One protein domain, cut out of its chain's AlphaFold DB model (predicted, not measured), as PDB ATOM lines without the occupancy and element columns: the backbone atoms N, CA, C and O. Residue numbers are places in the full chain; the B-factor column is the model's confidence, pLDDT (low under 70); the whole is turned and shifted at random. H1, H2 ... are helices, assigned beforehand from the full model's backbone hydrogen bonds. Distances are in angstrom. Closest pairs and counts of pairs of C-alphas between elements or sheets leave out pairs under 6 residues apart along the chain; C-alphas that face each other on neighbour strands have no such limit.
ATOM      1  N   THR A  22      35.957 -13.653 -20.822       83.38
ATOM      2  CA  THR A  22      35.034 -13.932 -19.710       83.38
ATOM      3  C   THR A  22      35.559 -13.352 -18.395       83.38
ATOM      4  O   THR A  22      34.809 -12.707 -17.663       83.38
ATOM      5  N   GLY A  23      36.859 -13.507 -18.116       80.25
ATOM      6  CA  GLY A  23      37.507 -12.885 -16.959       80.25
ATOM      7  C   GLY A  23      37.451 -11.355 -17.003       80.25
ATOM      8  O   GLY A  23      37.142 -10.723 -15.994       80.25
ATOM      9  N   PHE A  24      37.676 -10.759 -18.177       79.31
ATOM     10  CA  PHE A  24      37.583  -9.316 -18.385       79.31
ATOM     11  C   PHE A  24      36.153  -8.793 -18.195       79.31
ATOM     12  O   PHE A  24      35.950  -7.839 -17.451       79.31
ATOM     13  N   VAL A  25      35.149  -9.445 -18.788       81.94
ATOM     14  CA  VAL A  25      33.733  -9.077 -18.629       81.94
ATOM     15  C   VAL A  25      33.305  -9.166 -17.165       81.94
ATOM     16  O   VAL A  25      32.653  -8.250 -16.668       81.94
ATOM     17  N   LEU A  26      33.717 -10.209 -16.437       78.31
ATOM     18  CA  LEU A  26      33.421 -10.334 -15.008       78.31
ATOM     19  C   LEU A  26      34.093  -9.226 -14.182       78.31
ATOM     20  O   LEU A  26      33.470  -8.674 -13.274       78.31
ATOM     21  N   ALA A  27      35.346  -8.882 -14.495       73.38
ATOM     22  CA  ALA A  27      36.056  -7.785 -13.842       73.38
ATOM     23  C   ALA A  27      35.378  -6.430 -14.110       73.38
ATOM     24  O   ALA A  27      35.177  -5.654 -13.175       73.38
ATOM     25  N   VAL A  28      34.964  -6.169 -15.353       74.06
ATOM     26  CA  VAL A  28      34.233  -4.954 -15.744       74.06
ATOM     27  C   VAL A  28      32.871  -4.889 -15.057       74.06
ATOM     28  O   VAL A  28      32.552  -3.863 -14.465       74.06
ATOM     29  N   TYR A  29      32.100  -5.980 -15.049       75.50
ATOM     30  CA  TYR A  29      30.793  -6.039 -14.387       75.50
ATOM     31  C   TYR A  29      30.901  -5.770 -12.879       75.50
ATOM     32  O   TYR A  29      30.203  -4.909 -12.347       75.50
ATOM     33  N   ARG A  30      31.834  -6.441 -12.189       69.50
ATOM     34  CA  ARG A  30      32.087  -6.223 -10.751       69.50
ATOM     35  C   ARG A  30      32.527  -4.794 -10.453       69.50
ATOM     36  O   ARG A  30      32.151  -4.236  -9.426       69.50
ATOM     37  N   THR A  31      33.335  -4.215 -11.337       67.94
ATOM     38  CA  THR A  31      33.778  -2.824 -11.217       67.94
ATOM     39  C   THR A  31      32.607  -1.871 -11.405       67.94
ATOM     40  O   THR A  31      32.449  -0.968 -10.597       67.94
ATOM     41  N   TYR A  32      31.761  -2.097 -12.408       72.81
ATOM     42  CA  TYR A  32      30.574  -1.289 -12.673       72.81
ATOM     43  C   TYR A  32      29.586  -1.316 -11.498       72.81
ATOM     44  O   TYR A  32      29.163  -0.257 -11.040       72.81
ATOM     45  N   GLU A  33      29.284  -2.492 -10.937       68.56
ATOM     46  CA  GLU A  33      28.400  -2.575  -9.765       68.56
ATOM     47  C   GLU A  33      28.963  -1.857  -8.532       68.56
ATOM     48  O   GLU A  33      28.211  -1.225  -7.792       68.56
ATOM     49  N   ARG A  34      30.282  -1.925  -8.306       65.31
ATOM     50  CA  ARG A  34      30.944  -1.237  -7.184       65.31
ATOM     51  C   ARG A  34      31.057   0.271  -7.413       65.31
ATOM     52  O   ARG A  34      30.907   1.037  -6.471       65.31
ATOM     53  N   ALA A  35      31.307   0.698  -8.646       66.38
ATOM     54  CA  ALA A  35      31.432   2.105  -9.027       66.38
ATOM     55  C   ALA A  35      30.083   2.825  -9.142       66.38
ATOM     56  O   ALA A  35      30.043   4.050  -9.156       66.38
ATOM     57  N   GLY A  36      28.982   2.075  -9.226       73.38
ATOM     58  CA  GLY A  36      27.623   2.606  -9.306       73.38
ATOM     59  C   GLY A  36      27.060   3.142  -7.985       73.38
ATOM     60  O   GLY A  36      25.873   3.464  -7.936       73.38
ATOM     61  N   ASP A  37      27.865   3.225  -6.921       81.19
ATOM     62  CA  ASP A  37      27.461   3.714  -5.600       81.19
ATOM     63  C   ASP A  37      28.437   4.772  -5.063       81.19
ATOM     64  O   ASP A  37      29.651   4.559  -4.994       81.19
ATOM     65  N   ALA A  38      27.884   5.905  -4.630       86.69
ATOM     66  CA  ALA A  38      28.637   7.022  -4.091       86.69
ATOM     67  C   ALA A  38      29.359   6.632  -2.796       86.69
ATOM     68  O   ALA A  38      30.491   7.056  -2.601       86.69
ATOM     69  N   HIS A  39      28.781   5.765  -1.958       87.94
ATOM     70  CA  HIS A  39      29.427   5.301  -0.726       87.94
ATOM     71  C   HIS A  39      30.730   4.559  -1.015       87.94
ATOM     72  O   HIS A  39      31.737   4.764  -0.333       87.94
ATOM     73  N   ILE A  40      30.724   3.713  -2.046       85.56
ATOM     74  CA  ILE A  40      31.893   2.924  -2.432       85.56
ATOM     75  C   ILE A  40      32.951   3.818  -3.065       85.56
ATOM     76  O   ILE A  40      34.123   3.712  -2.713       85.56
ATOM     77  N   LEU A  41      32.563   4.749  -3.937       88.69
ATOM     78  CA  LEU A  41      33.515   5.712  -4.492       88.69
ATOM     79  C   LEU A  41      34.108   6.627  -3.419       88.69
ATOM     80  O   LEU A  41      35.309   6.887  -3.437       88.69
ATOM     81  N   THR A  42      33.310   7.071  -2.449       90.75
ATOM     82  CA  THR A  42      33.804   7.829  -1.294       90.75
ATOM     83  C   THR A  42      34.770   6.998  -0.455       90.75
ATOM     84  O   THR A  42      35.811   7.506  -0.044       90.75
ATOM     85  N   GLN A  43      34.479   5.712  -0.240       88.81
ATOM     86  CA  GLN A  43      35.392   4.814   0.464       88.81
ATOM     87  C   GLN A  43      36.718   4.652  -0.295       88.81
ATOM     88  O   GLN A  43      37.784   4.766   0.307       88.81
ATOM     89  N   LEU A  44      36.664   4.460  -1.618       89.06
ATOM     90  CA  LEU A  44      37.851   4.370  -2.474       89.06
ATOM     91  C   LEU A  44      38.661   5.671  -2.470       89.06
ATOM     92  O   LEU A  44      39.888   5.623  -2.440       89.06
ATOM     93  N   ALA A  45      38.005   6.834  -2.444       91.38
ATOM     94  CA  ALA A  45      38.682   8.124  -2.340       91.38
ATOM     95  C   ALA A  45      39.534   8.244  -1.060       91.38
ATOM     96  O   ALA A  45      40.578   8.897  -1.081       91.38
ATOM     97  N   GLY A  46      39.126   7.581   0.028       90.81
ATOM     98  CA  GLY A  46      39.851   7.546   1.301       90.81
ATOM     99  C   GLY A  46      40.996   6.527   1.386       90.81
ATOM    100  O   GLY A  46      41.698   6.494   2.395       90.81
ATOM    101  N   PHE A  47      41.219   5.681   0.373       87.44
ATOM    102  CA  PHE A  47      42.278   4.663   0.421       87.44
ATOM    103  C   PHE A  47      43.679   5.229   0.131       87.44
ATOM    104  O   PHE A  47      43.841   6.208  -0.603       87.44
ATOM    105  N   ASP A  48      44.709   4.585   0.698       83.31
ATOM    106  CA  ASP A  48      46.114   4.828   0.340       83.31
ATOM    107  C   ASP A  48      46.416   4.137  -0.996       83.31
ATOM    108  O   ASP A  48      46.397   2.907  -1.093       83.31
ATOM    109  N   GLU A  49      46.735   4.940  -2.012       77.44
ATOM    110  CA  GLU A  49      47.073   4.495  -3.369       77.44
ATOM    111  C   GLU A  49      48.171   3.429  -3.385       77.44
ATOM    112  O   GLU A  49      48.134   2.512  -4.201       77.44
ATOM    113  N   ARG A  50      49.121   3.494  -2.443       75.12
ATOM    114  CA  ARG A  50      50.257   2.563  -2.375       75.12
ATOM    115  C   ARG A  50      49.859   1.143  -1.984       75.12
ATOM    116  O   ARG A  50      50.648   0.222  -2.166       75.12
ATOM    117  N   ARG A  51      48.672   0.958  -1.405       74.25
ATOM    118  CA  ARG A  51      48.177  -0.348  -0.939       74.25
ATOM    119  C   ARG A  51      47.217  -1.006  -1.927       74.25
ATOM    120  O   ARG A  51      46.806  -2.142  -1.702       74.25
ATOM    121  N   GLN A  52      46.859  -0.310  -3.004       75.94
ATOM    122  CA  GLN A  52      45.885  -0.790  -3.968       75.94
ATOM    123  C   GLN A  52      46.569  -1.492  -5.138       75.94
ATOM    124  O   GLN A  52      47.439  -0.941  -5.810       75.94
ATOM    125  N   SER A  53      46.139  -2.720  -5.404       78.25
ATOM    126  CA  SER A  53      46.574  -3.473  -6.572       78.25
ATOM    127  C   SER A  53      45.676  -3.135  -7.764       78.25
ATOM    128  O   SER A  53      44.450  -3.132  -7.652       78.25
ATOM    129  N   LEU A  54      46.279  -2.897  -8.931       77.00
ATOM    130  CA  LEU A  54      45.541  -2.764 -10.194       77.00
ATOM    131  C   LEU A  54      45.155  -4.124 -10.791       77.00
ATOM    132  O   LEU A  54      44.451  -4.176 -11.797       77.00
ATOM    133  N   ASN A  55      45.603  -5.232 -10.190       77.88
ATOM    134  CA  ASN A  55      45.259  -6.571 -10.645       77.88
ATOM    135  C   ASN A  55      43.827  -6.928 -10.201       77.88
ATOM    136  O   ASN A  55      43.631  -7.183  -9.010       77.88
ATOM    137  N   PRO A  56      42.848  -7.043 -11.118       67.81
ATOM    138  CA  PRO A  56      41.447  -7.310 -10.775       67.81
ATOM    139  C   PRO A  56      41.207  -8.695 -10.151       67.81
ATOM    140  O   PRO A  56      40.127  -8.946  -9.624       67.81
ATOM    141  N   PHE A  57      42.193  -9.597 -10.212       72.50
ATOM    142  CA  PHE A  57      42.126 -10.935  -9.619       72.50
ATOM    143  C   PHE A  57      42.736 -11.016  -8.216       72.50
ATOM    144  O   PHE A  57      42.638 -12.054  -7.569       72.50
ATOM    145  N   SER A  58      43.379  -9.947  -7.743       76.94
ATOM    146  CA  SER A  58      43.870  -9.872  -6.364       76.94
ATOM    147  C   SER A  58      42.757  -9.459  -5.400       76.94
ATOM    148  O   SER A  58      41.823  -8.765  -5.794       76.94
ATOM    149  N   GLU A  59      42.860  -9.848  -4.128       68.44
ATOM    150  CA  GLU A  59      41.857  -9.499  -3.105       68.44
ATOM    151  C   GLU A  59      41.698  -7.981  -2.925       68.44
ATOM    152  O   GLU A  59      40.589  -7.488  -2.737       68.44
ATOM    153  N   THR A  60      42.794  -7.228  -3.060       67.00
ATOM    154  CA  THR A  60      42.823  -5.753  -3.025       67.00
ATOM    155  C   THR A  60      42.738  -5.121  -4.418       67.00
ATOM    156  O   THR A  60      42.978  -3.924  -4.588       67.00
ATOM    157  N   GLY A  61      42.414  -5.936  -5.421       69.31
ATOM    158  CA  GLY A  61      42.305  -5.565  -6.818       69.31
ATOM    159  C   GLY A  61      41.122  -4.653  -7.080       69.31
ATOM    160  O   GLY A  61      39.978  -5.110  -7.092       69.31
ATOM    161  N   CYS A  62      41.379  -3.376  -7.342       75.75
ATOM    162  CA  CYS A  62      40.346  -2.459  -7.805       75.75
ATOM    163  C   CYS A  62      40.915  -1.584  -8.928       75.75
ATOM    164  O   CYS A  62      41.900  -0.879  -8.703       75.75
ATOM    165  N   PRO A  63      40.329  -1.611 -10.140       76.62
ATOM    166  CA  PRO A  63      40.833  -0.816 -11.260       76.62
ATOM    167  C   PRO A  63      40.545   0.684 -11.100       76.62
ATOM    168  O   PRO A  63      41.137   1.497 -11.804       76.62
ATOM    169  N   ILE A  64      39.649   1.068 -10.184       82.94
ATOM    170  CA  ILE A  64      39.338   2.468  -9.892       82.94
ATOM    171  C   ILE A  64      40.277   2.952  -8.799       82.94
ATOM    172  O   ILE A  64      40.136   2.578  -7.635       82.94
ATOM    173  N   THR A  65      41.229   3.799  -9.176       87.56
ATOM    174  CA  THR A  65      42.134   4.440  -8.218       87.56
ATOM    175  C   THR A  65      41.388   5.475  -7.361       87.56
ATOM    176  O   THR A  65      40.345   5.984  -7.781       87.56
ATOM    177  N   PRO A  66      41.920   5.865  -6.190       90.38
ATOM    178  CA  PRO A  66      41.337   6.907  -5.345       90.38
ATOM    179  C   PRO A  66      41.114   8.229  -6.091       90.38
ATOM    180  O   PRO A  66      40.047   8.825  -5.984       90.38
ATOM    181  N   ASN A  67      42.072   8.666  -6.919       91.06
ATOM    182  CA  ASN A  67      41.919   9.884  -7.724       91.06
ATOM    183  C   ASN A  67      40.838   9.744  -8.801       91.06
ATOM    184  O   ASN A  67      40.085  10.693  -9.028       91.06
ATOM    185  N   MET A  68      40.725   8.569  -9.433       89.50
ATOM    186  CA  MET A  68      39.620   8.291 -10.352       89.50
ATOM    187  C   MET A  68      38.284   8.317  -9.619       89.50
ATOM    188  O   MET A  68      37.342   8.899 -10.140       89.50
ATOM    189  N   ALA A  69      38.193   7.762  -8.409       90.38
ATOM    190  CA  ALA A  69      36.961   7.789  -7.628       90.38
ATOM    191  C   ALA A  69      36.498   9.226  -7.345       90.38
ATOM    192  O   ALA A  69      35.333   9.544  -7.581       90.38
ATOM    193  N   VAL A  70      37.411  10.120  -6.937       92.56
ATOM    194  CA  VAL A  70      37.070  11.541  -6.750       92.56
ATOM    195  C   VAL A  70      36.675  12.202  -8.071       92.56
ATOM    196  O   VAL A  70      35.678  12.915  -8.117       92.56
ATOM    197  N   TRP A  71      37.415  11.952  -9.155       91.50
ATOM    198  CA  TRP A  71      37.078  12.502 -10.471       91.50
ATOM    199  C   TRP A  71      35.688  12.050 -10.939       91.50
ATOM    200  O   TRP A  71      34.910  12.876 -11.410       91.50
ATOM    201  N   ILE A  72      35.344  10.771 -10.761       88.69
ATOM    202  CA  ILE A  72      34.026  10.237 -11.115       88.69
ATOM    203  C   ILE A  72      32.948  10.945 -10.279       88.69
ATOM    204  O   ILE A  72      32.003  11.494 -10.852       88.69
ATOM    205  N   LEU A  73      33.124  11.023  -8.950       89.00
ATOM    206  CA  LEU A  73      32.202  11.728  -8.046       89.00
ATOM    207  C   LEU A  73      31.936  13.165  -8.512       89.00
ATOM    208  O   LEU A  73      30.781  13.574  -8.560       89.00
ATOM    209  N   GLU A  74      32.984  13.889  -8.909       89.81
ATOM    210  CA  GLU A  74      32.896  15.306  -9.265       89.81
ATOM    211  C   GLU A  74      32.298  15.598 -10.644       89.81
ATOM    212  O   GLU A  74      31.717  16.668 -10.830       89.81
ATOM    213  N   ASN A  75      32.458  14.691 -11.609       88.31
ATOM    214  CA  ASN A  75      32.145  14.964 -13.017       88.31
ATOM    215  C   ASN A  75      30.854  14.297 -13.498       88.31
ATOM    216  O   ASN A  75      30.278  14.736 -14.494       88.31
ATOM    217  N   PHE A  76      30.373  13.258 -12.812       82.38
ATOM    218  CA  PHE A  76      29.148  12.573 -13.213       82.38
ATOM    219  C   PHE A  76      27.953  12.997 -12.356       82.38
ATOM    220  O   PHE A  76      27.886  12.805 -11.140       82.38
ATOM    221  N   ASN A  77      26.967  13.580 -13.041       65.19
ATOM    222  CA  ASN A  77      25.725  14.056 -12.436       65.19
ATOM    223  C   ASN A  77      24.657  12.955 -12.295       65.19
ATOM    224  O   ASN A  77      23.735  13.122 -11.501       65.19
ATOM    225  N   HIS A  78      24.774  11.855 -13.048       56.09
ATOM    226  CA  HIS A  78      23.750  10.814 -13.207       56.09
ATOM    227  C   HIS A  78      24.098   9.537 -12.424       56.09
ATOM    228  O   HIS A  78      25.279   9.251 -12.238       56.09
ATOM    229  N   PRO A  79      23.094   8.849 -11.851       50.59
ATOM    230  CA  PRO A  79      23.092   8.546 -10.442       50.59
ATOM    231  C   PRO A  79      24.075   7.422 -10.162       50.59
ATOM    232  O   PRO A  79      23.952   6.312 -10.680       50.59
ATOM    233  N   TYR A  80      24.957   7.662  -9.203       56.12
ATOM    234  CA  TYR A  80      25.188   6.584  -8.266       56.12
ATOM    235  C   TYR A  80      23.812   6.188  -7.755       56.12
ATOM    236  O   TYR A  80      23.082   7.034  -7.231       56.12
ATOM    237  N   SER A  81      23.403   4.944  -7.989       54.47
ATOM    238  CA  SER A  81      22.259   4.412  -7.266       54.47
ATOM    239  C   SER A  81      22.463   4.791  -5.800       54.47
ATOM    240  O   SER A  81      23.568   4.629  -5.283       54.47
ATOM    241  N   HIS A  82      21.438   5.338  -5.138       57.09
ATOM    242  CA  HIS A  82      21.535   5.728  -3.720       57.09
ATOM    243  C   HIS A  82      22.087   4.581  -2.847       57.09
ATOM    244  O   HIS A  82      22.518   4.801  -1.719       57.09
ATOM    245  N   CYS A  83      22.009   3.352  -3.369       68.62
ATOM    246  CA  CYS A  83      22.425   2.121  -2.746       68.62
ATOM    247  C   CYS A  83      22.535   0.999  -3.795       68.62
ATOM    248  O   CYS A  83      21.500   0.565  -4.318       68.62
ATOM    249  N   CYS A  84      23.733   0.481  -4.076       74.62
ATOM    250  CA  CYS A  84      23.863  -0.769  -4.837       74.62
ATOM    251  C   CYS A  84      23.550  -1.992  -3.939       74.62
ATOM    252  O   CYS A  84      23.563  -1.865  -2.709       74.62
ATOM    253  N   PRO A  85      23.260  -3.195  -4.488       75.69
ATOM    254  CA  PRO A  85      22.973  -4.385  -3.676       75.69
ATOM    255  C   PRO A  85      24.064  -4.698  -2.643       75.69
ATOM    256  O   PRO A  85      23.756  -5.110  -1.525       75.69
ATOM    257  N   PHE A  86      25.327  -4.432  -2.988       75.12
ATOM    258  CA  PHE A  86      26.453  -4.577  -2.071       75.12
ATOM    259  C   PHE A  86      26.351  -3.615  -0.876       75.12
ATOM    260  O   PHE A  86      26.315  -4.068   0.267       75.12
ATOM    261  N   SER A  87      26.203  -2.308  -1.099       78.06
ATOM    262  CA  SER A  87      26.020  -1.335  -0.009       78.06
ATOM    263  C   SER A  87      24.747  -1.582   0.799       78.06
ATOM    264  O   SER A  87      24.732  -1.365   2.011       78.06
ATOM    265  N   ARG A  88      23.690  -2.108   0.163       82.62
ATOM    266  CA  ARG A  88      22.471  -2.540   0.860       82.62
ATOM    267  C   ARG A  88      22.769  -3.663   1.840       82.62
ATOM    268  O   ARG A  88      22.296  -3.609   2.969       82.62
ATOM    269  N   SER A  89      23.568  -4.648   1.427       82.12
ATOM    270  CA  SER A  89      23.976  -5.756   2.297       82.12
ATOM    271  C   SER A  89      24.835  -5.300   3.482       82.12
ATOM    272  O   SER A  89      24.777  -5.911   4.542       82.12
ATOM    273  N   LEU A  90      25.568  -4.190   3.330       79.75
ATOM    274  CA  LEU A  90      26.331  -3.554   4.407       79.75
ATOM    275  C   LEU A  90      25.487  -2.627   5.300       79.75
ATOM    276  O   LEU A  90      25.991  -2.147   6.311       79.75
ATOM    277  N   GLY A  91      24.230  -2.343   4.942       83.31
ATOM    278  CA  GLY A  91      23.346  -1.463   5.714       83.31
ATOM    279  C   GLY A  91      23.737   0.021   5.704       83.31
ATOM    280  O   GLY A  91      23.207   0.791   6.496       83.31
ATOM    281  N   ILE A  92      24.642   0.449   4.818       83.50
ATOM    282  CA  ILE A  92      25.232   1.802   4.860       83.50
ATOM    283  C   ILE A  92      24.425   2.861   4.104       83.50
ATOM    284  O   ILE A  92      24.655   4.050   4.287       83.50
ATOM    285  N   CYS A  93      23.440   2.452   3.310       82.50
ATOM    286  CA  CYS A  93      22.739   3.322   2.364       82.50
ATOM    287  C   CYS A  93      21.872   4.428   2.974       82.50
ATOM    288  O   CYS A  93      21.472   5.350   2.269       82.50
ATOM    289  N   GLY A  94      21.534   4.322   4.261       85.81
ATOM    290  CA  GLY A  94      20.826   5.377   4.989       85.81
ATOM    291  C   GLY A  94      21.753   6.460   5.544       85.81
ATOM    292  O   GLY A  94      21.265   7.395   6.176       85.81
ATOM    293  N   THR A  95      23.071   6.315   5.377       90.25
ATOM    294  CA  THR A  95      24.057   7.273   5.883       90.25
ATOM    295  C   THR A  95      24.174   8.438   4.899       90.25
ATOM    296  O   THR A  95      24.355   8.202   3.708       90.25
ATOM    297  N   PRO A  96      24.119   9.699   5.354       92.56
ATOM    298  CA  PRO A  96      24.496  10.839   4.526       92.56
ATOM    299  C   PRO A  96      25.925  10.661   3.994       92.56
ATOM    300  O   PRO A  96      26.823  10.282   4.749       92.56
ATOM    301  N   LEU A  97      26.168  10.951   2.717       91.69
ATOM    302  CA  LEU A  97      27.490  10.821   2.106       91.69
ATOM    303  C   LEU A  97      28.494  11.802   2.722       91.69
ATOM    304  O   LEU A  97      29.662  11.448   2.881       91.69
ATOM    305  N   ILE A  98      28.047  12.994   3.141       94.44
ATOM    306  CA  ILE A  98      28.867  13.943   3.915       94.44
ATOM    307  C   ILE A  98      29.408  13.272   5.182       94.44
ATOM    308  O   ILE A  98      30.592  13.412   5.495       94.44
ATOM    309  N   MET A  99      28.550  12.540   5.896       94.62
ATOM    310  CA  MET A  99      28.896  11.825   7.126       94.62
ATOM    311  C   MET A  99      29.794  10.620   6.824       94.62
ATOM    312  O   MET A  99      30.835  10.446   7.450       94.62
ATOM    313  N   TRP A 100      29.445   9.832   5.804       93.56
ATOM    314  CA  TRP A 100      30.234   8.685   5.361       93.56
ATOM    315  C   TRP A 100      31.671   9.073   4.981       93.56
ATOM    316  O   TRP A 100      32.620   8.448   5.452       93.56
ATOM    317  N   ALA A 101      31.842  10.143   4.199       94.00
ATOM    318  CA  ALA A 101      33.155  10.696   3.865       94.00
ATOM    319  C   ALA A 101      33.905  11.181   5.115       94.00
ATOM    320  O   ALA A 101      35.107  10.950   5.248       94.00
ATOM    321  N   GLY A 102      33.185  11.810   6.048       95.06
ATOM    322  CA  GLY A 102      33.716  12.303   7.315       95.06
ATOM    323  C   GLY A 102      34.377  11.236   8.181       95.06
ATOM    324  O   GLY A 102      35.436  11.482   8.752       95.06
ATOM    325  N   ARG A 103      33.801  10.028   8.232       93.06
ATOM    326  CA  ARG A 103      34.329   8.894   9.018       93.06
ATOM    327  C   ARG A 103      35.716   8.425   8.575       93.06
ATOM    328  O   ARG A 103      36.416   7.793   9.363       93.06
ATOM    329  N   GLY A 104      36.107   8.704   7.332       90.94
ATOM    330  CA  GLY A 104      37.442   8.381   6.823       90.94
ATOM    331  C   GLY A 104      38.520   9.395   7.217       90.94
ATOM    332  O   GLY A 104      39.702   9.047   7.212       90.94
ATOM    333  N   LEU A 105      38.140  10.625   7.580       94.06
ATOM    334  CA  LEU A 105      39.082  11.718   7.824       94.06
ATOM    335  C   LEU A 105      39.930  11.478   9.079       94.06
ATOM    336  O   LEU A 105      39.400  11.208  10.159       94.06
ATOM    337  N   GLY A 106      41.248  11.634   8.952       88.44
ATOM    338  CA  GLY A 106      42.212  11.474  10.043       88.44
ATOM    339  C   GLY A 106      42.590  10.020  10.346       88.44
ATOM    340  O   GLY A 106      43.314   9.763  11.307       88.44
ATOM    341  N   THR A 107      42.109   9.060   9.547       86.75
ATOM    342  CA  THR A 107      42.452   7.631   9.689       86.75
ATOM    343  C   THR A 107      43.562   7.180   8.734       86.75
ATOM    344  O   THR A 107      44.190   6.142   8.956       86.75
ATOM    345  N   GLY A 108      43.804   7.952   7.670       85.56
ATOM    346  CA  GLY A 108      44.715   7.623   6.577       85.56
ATOM    347  C   GLY A 108      45.881   8.608   6.421       85.56
ATOM    348  O   GLY A 108      46.123   9.448   7.287       85.56
ATOM    349  N   PRO A 109      46.647   8.506   5.319       87.94
ATOM    350  CA  PRO A 109      47.661   9.501   4.982       87.94
ATOM    351  C   PRO A 109      47.013  10.847   4.619       87.94
ATOM    352  O   PRO A 109      45.901  10.879   4.102       87.94
ATOM    353  N   VAL A 110      47.754  11.949   4.778       88.62
ATOM    354  CA  VAL A 110      47.277  13.325   4.506       88.62
ATOM    355  C   VAL A 110      46.626  13.472   3.122       88.62
ATOM    356  O   VAL A 110      45.575  14.087   2.991       88.62
ATOM    357  N   VAL A 111      47.192  12.837   2.091       90.50
ATOM    358  CA  VAL A 111      46.644  12.881   0.722       90.50
ATOM    359  C   VAL A 111      45.240  12.262   0.608       90.50
ATOM    360  O   VAL A 111      44.443  12.664  -0.239       90.50
ATOM    361  N   ALA A 112      44.910  11.287   1.461       92.00
ATOM    362  CA  ALA A 112      43.568  10.715   1.520       92.00
ATOM    363  C   ALA A 112      42.580  11.699   2.159       92.00
ATOM    364  O   ALA A 112      41.475  11.869   1.643       92.00
ATOM    365  N   ASP A 113      42.994  12.407   3.214       93.19
ATOM    366  CA  ASP A 113      42.167  13.434   3.850       93.19
ATOM    367  C   ASP A 113      41.869  14.585   2.885       93.19
ATOM    368  O   ASP A 113      40.723  15.018   2.776       93.19
ATOM    369  N   GLU A 114      42.855  15.038   2.107       93.88
ATOM    370  CA  GLU A 114      42.658  16.069   1.079       93.88
ATOM    371  C   GLU A 114      41.573  15.681   0.066       93.88
ATOM    372  O   GLU A 114      40.703  16.496  -0.270       93.88
ATOM    373  N   ARG A 115      41.587  14.421  -0.391       95.00
ATOM    374  CA  ARG A 115      40.548  13.871  -1.271       95.00
ATOM    375  C   ARG A 115      39.190  13.832  -0.586       95.00
ATOM    376  O   ARG A 115      38.213  14.277  -1.182       95.00
ATOM    377  N   LEU A 116      39.116  13.345   0.649       96.00
ATOM    378  CA  LEU A 116      37.859  13.255   1.393       96.00
ATOM    379  C   LEU A 116      37.265  14.639   1.683       96.00
ATOM    380  O   LEU A 116      36.074  14.845   1.462       96.00
ATOM    381  N   PHE A 117      38.078  15.629   2.056       96.56
ATOM    382  CA  PHE A 117      37.634  17.020   2.173       96.56
ATOM    383  C   PHE A 117      37.104  17.567   0.842       96.56
ATOM    384  O   PHE A 117      36.119  18.309   0.817       96.56
ATOM    385  N   ARG A 118      37.733  17.203  -0.283       96.00
ATOM    386  CA  ARG A 118      37.257  17.570  -1.624       96.00
ATOM    387  C   ARG A 118      35.893  16.946  -1.926       96.00
ATOM    388  O   ARG A 118      34.992  17.661  -2.360       96.00
ATOM    389  N   VAL A 119      35.727  15.665  -1.604       95.06
ATOM    390  CA  VAL A 119      34.471  14.915  -1.746       95.06
ATOM    391  C   VAL A 119      33.356  15.506  -0.876       95.06
ATOM    392  O   VAL A 119      32.267  15.752  -1.389       95.06
ATOM    393  N   VAL A 120      33.617  15.833   0.394       96.44
ATOM    394  CA  VAL A 120      32.610  16.466   1.266       96.44
ATOM    395  C   VAL A 120      32.158  17.815   0.702       96.44
ATOM    396  O   VAL A 120      30.958  18.065   0.596       96.44
ATOM    397  N   ARG A 121      33.095  18.676   0.279       95.75
ATOM    398  CA  ARG A 121      32.748  19.957  -0.365       95.75
ATOM    399  C   ARG A 121      31.913  19.754  -1.622       95.75
ATOM    400  O   ARG A 121      30.999  20.536  -1.879       95.75
ATOM    401  N   HIS A 122      32.232  18.736  -2.415       93.94
ATOM    402  CA  HIS A 122      31.472  18.410  -3.612       93.94
ATOM    403  C   HIS A 122      30.024  18.023  -3.275       93.94
ATOM    404  O   HIS A 122      29.097  18.568  -3.871       93.94
ATOM    405  N   PHE A 123      29.816  17.164  -2.277       92.81
ATOM    406  CA  PHE A 123      28.482  16.768  -1.825       92.81
ATOM    407  C   PHE A 123      27.650  17.936  -1.294       92.81
ATOM    408  O   PHE A 123      26.507  18.119  -1.716       92.81
ATOM    409  N   ILE A 124      28.249  18.800  -0.471       93.81
ATOM    410  CA  ILE A 124      27.594  20.025   0.011       93.81
ATOM    411  C   ILE A 124      27.179  20.916  -1.170       93.81
ATOM    412  O   ILE A 124      26.039  21.373  -1.234       93.81
ATOM    413  N   ARG A 125      28.061  21.123  -2.161       92.19
ATOM    414  CA  ARG A 125      27.753  21.917  -3.368       92.19
ATOM    415  C   ARG A 125      26.621  21.329  -4.210       92.19
ATOM    416  O   ARG A 125      25.940  22.078  -4.900       92.19
ATOM    417  N   ARG A 126      26.416  20.011  -4.159       89.19
ATOM    418  CA  ARG A 126      25.306  19.327  -4.838       89.19
ATOM    419  C   ARG A 126      23.984  19.385  -4.070       89.19
ATOM    420  O   ARG A 126      22.998  18.835  -4.550       89.19
ATOM    421  N   GLY A 127      23.946  20.072  -2.929       90.00
ATOM    422  CA  GLY A 127      22.730  20.279  -2.144       90.00
ATOM    423  C   GLY A 127      22.461  19.180  -1.122       90.00
ATOM    424  O   GLY A 127      21.339  19.070  -0.632       90.00
ATOM    425  N   GLU A 128      23.458  18.358  -0.792       90.88
ATOM    426  CA  GLU A 128      23.303  17.412   0.304       90.88
ATOM    427  C   GLU A 128      23.150  18.151   1.639       90.88
ATOM    428  O   GLU A 128      23.865  19.109   1.941       90.88
ATOM    429  N   ASN A 129      22.192  17.702   2.448       93.88
ATOM    430  CA  ASN A 129      21.874  18.342   3.713       93.88
ATOM    431  C   ASN A 129      22.987  18.097   4.746       93.88
ATOM    432  O   ASN A 129      23.098  17.009   5.308       93.88
TER     433      ASN A 129
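This is residues 22 to 129 of the 227 residues of an uncharacterized protein of Syntrophobacteraceae bacterium (UniProt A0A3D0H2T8). What is the main picture? Four helices, H2, H3, H5 and H6, pack into a small core with H2 in its middle, and H1 runs away from a corner at H2 as a long arm. H4 lies off to one side near H1, and residues 46 to 65 loop out from the core between H2 and H3. What is printed? It is 108 residues with six named helices, H1 to H6 in chain order, and no named strand: all helix, compact, with a radius of gyration of the C-alphas of 13.5 A and spans of 42 by 28 by 26 A.

Where do the first helices lie? H1, residues 22 to 35, starts at C-alpha 22 (35.034, -13.932, -19.710) and is 19.6 A long; H2 is residues 38 to 45, and H3 residues 66 to 75, 14.4 A. What follows? H4 is residues 85 to 89, H5 residues 97 to 102, and H6 residues 110 to 125, 22.7 A, ending at C-alpha 125 (27.753, 21.917, -3.368).

How does H1 meet the hub, H2? With residues 34 to 35 alone they only just touch, only at the corner, about perpendicular at 76 degrees; the closest C-alphas, Ala 35 and Leu 41, are 6.2 A apart. What else touches H2? H3 forms a helical hairpin with it, a steep tilt of 42 degrees, closest C-alphas Ala 45 and Pro 66 at 4.2 A. H5 touches it at a shallow tilt of 27 degrees, the same way, closest C-alphas Thr 42 and Ala 101 at 5.9 A; H6 touches it with residues 112 to 119 alone, closest C-alphas Ala 45 and Arg 115 at 6.1 A. What of the others? H5 and H6 form a helical hairpin, closest C-alphas Ile 98 and Val 120 at 5.2 A, and H4 is close to H1 but not clearly touching. In all six helices every O i to N i+4 pair is within hydrogen-bond range.

How far does it reach? The two C-alphas farthest apart, Thr 22 and Asn 129, are 42.0 A apart. Are there cuts or weak places? The printed part has no cut, the link H2 to H3 is long, and pLDDT is under 70 at 16 residues, among them 77 to 83.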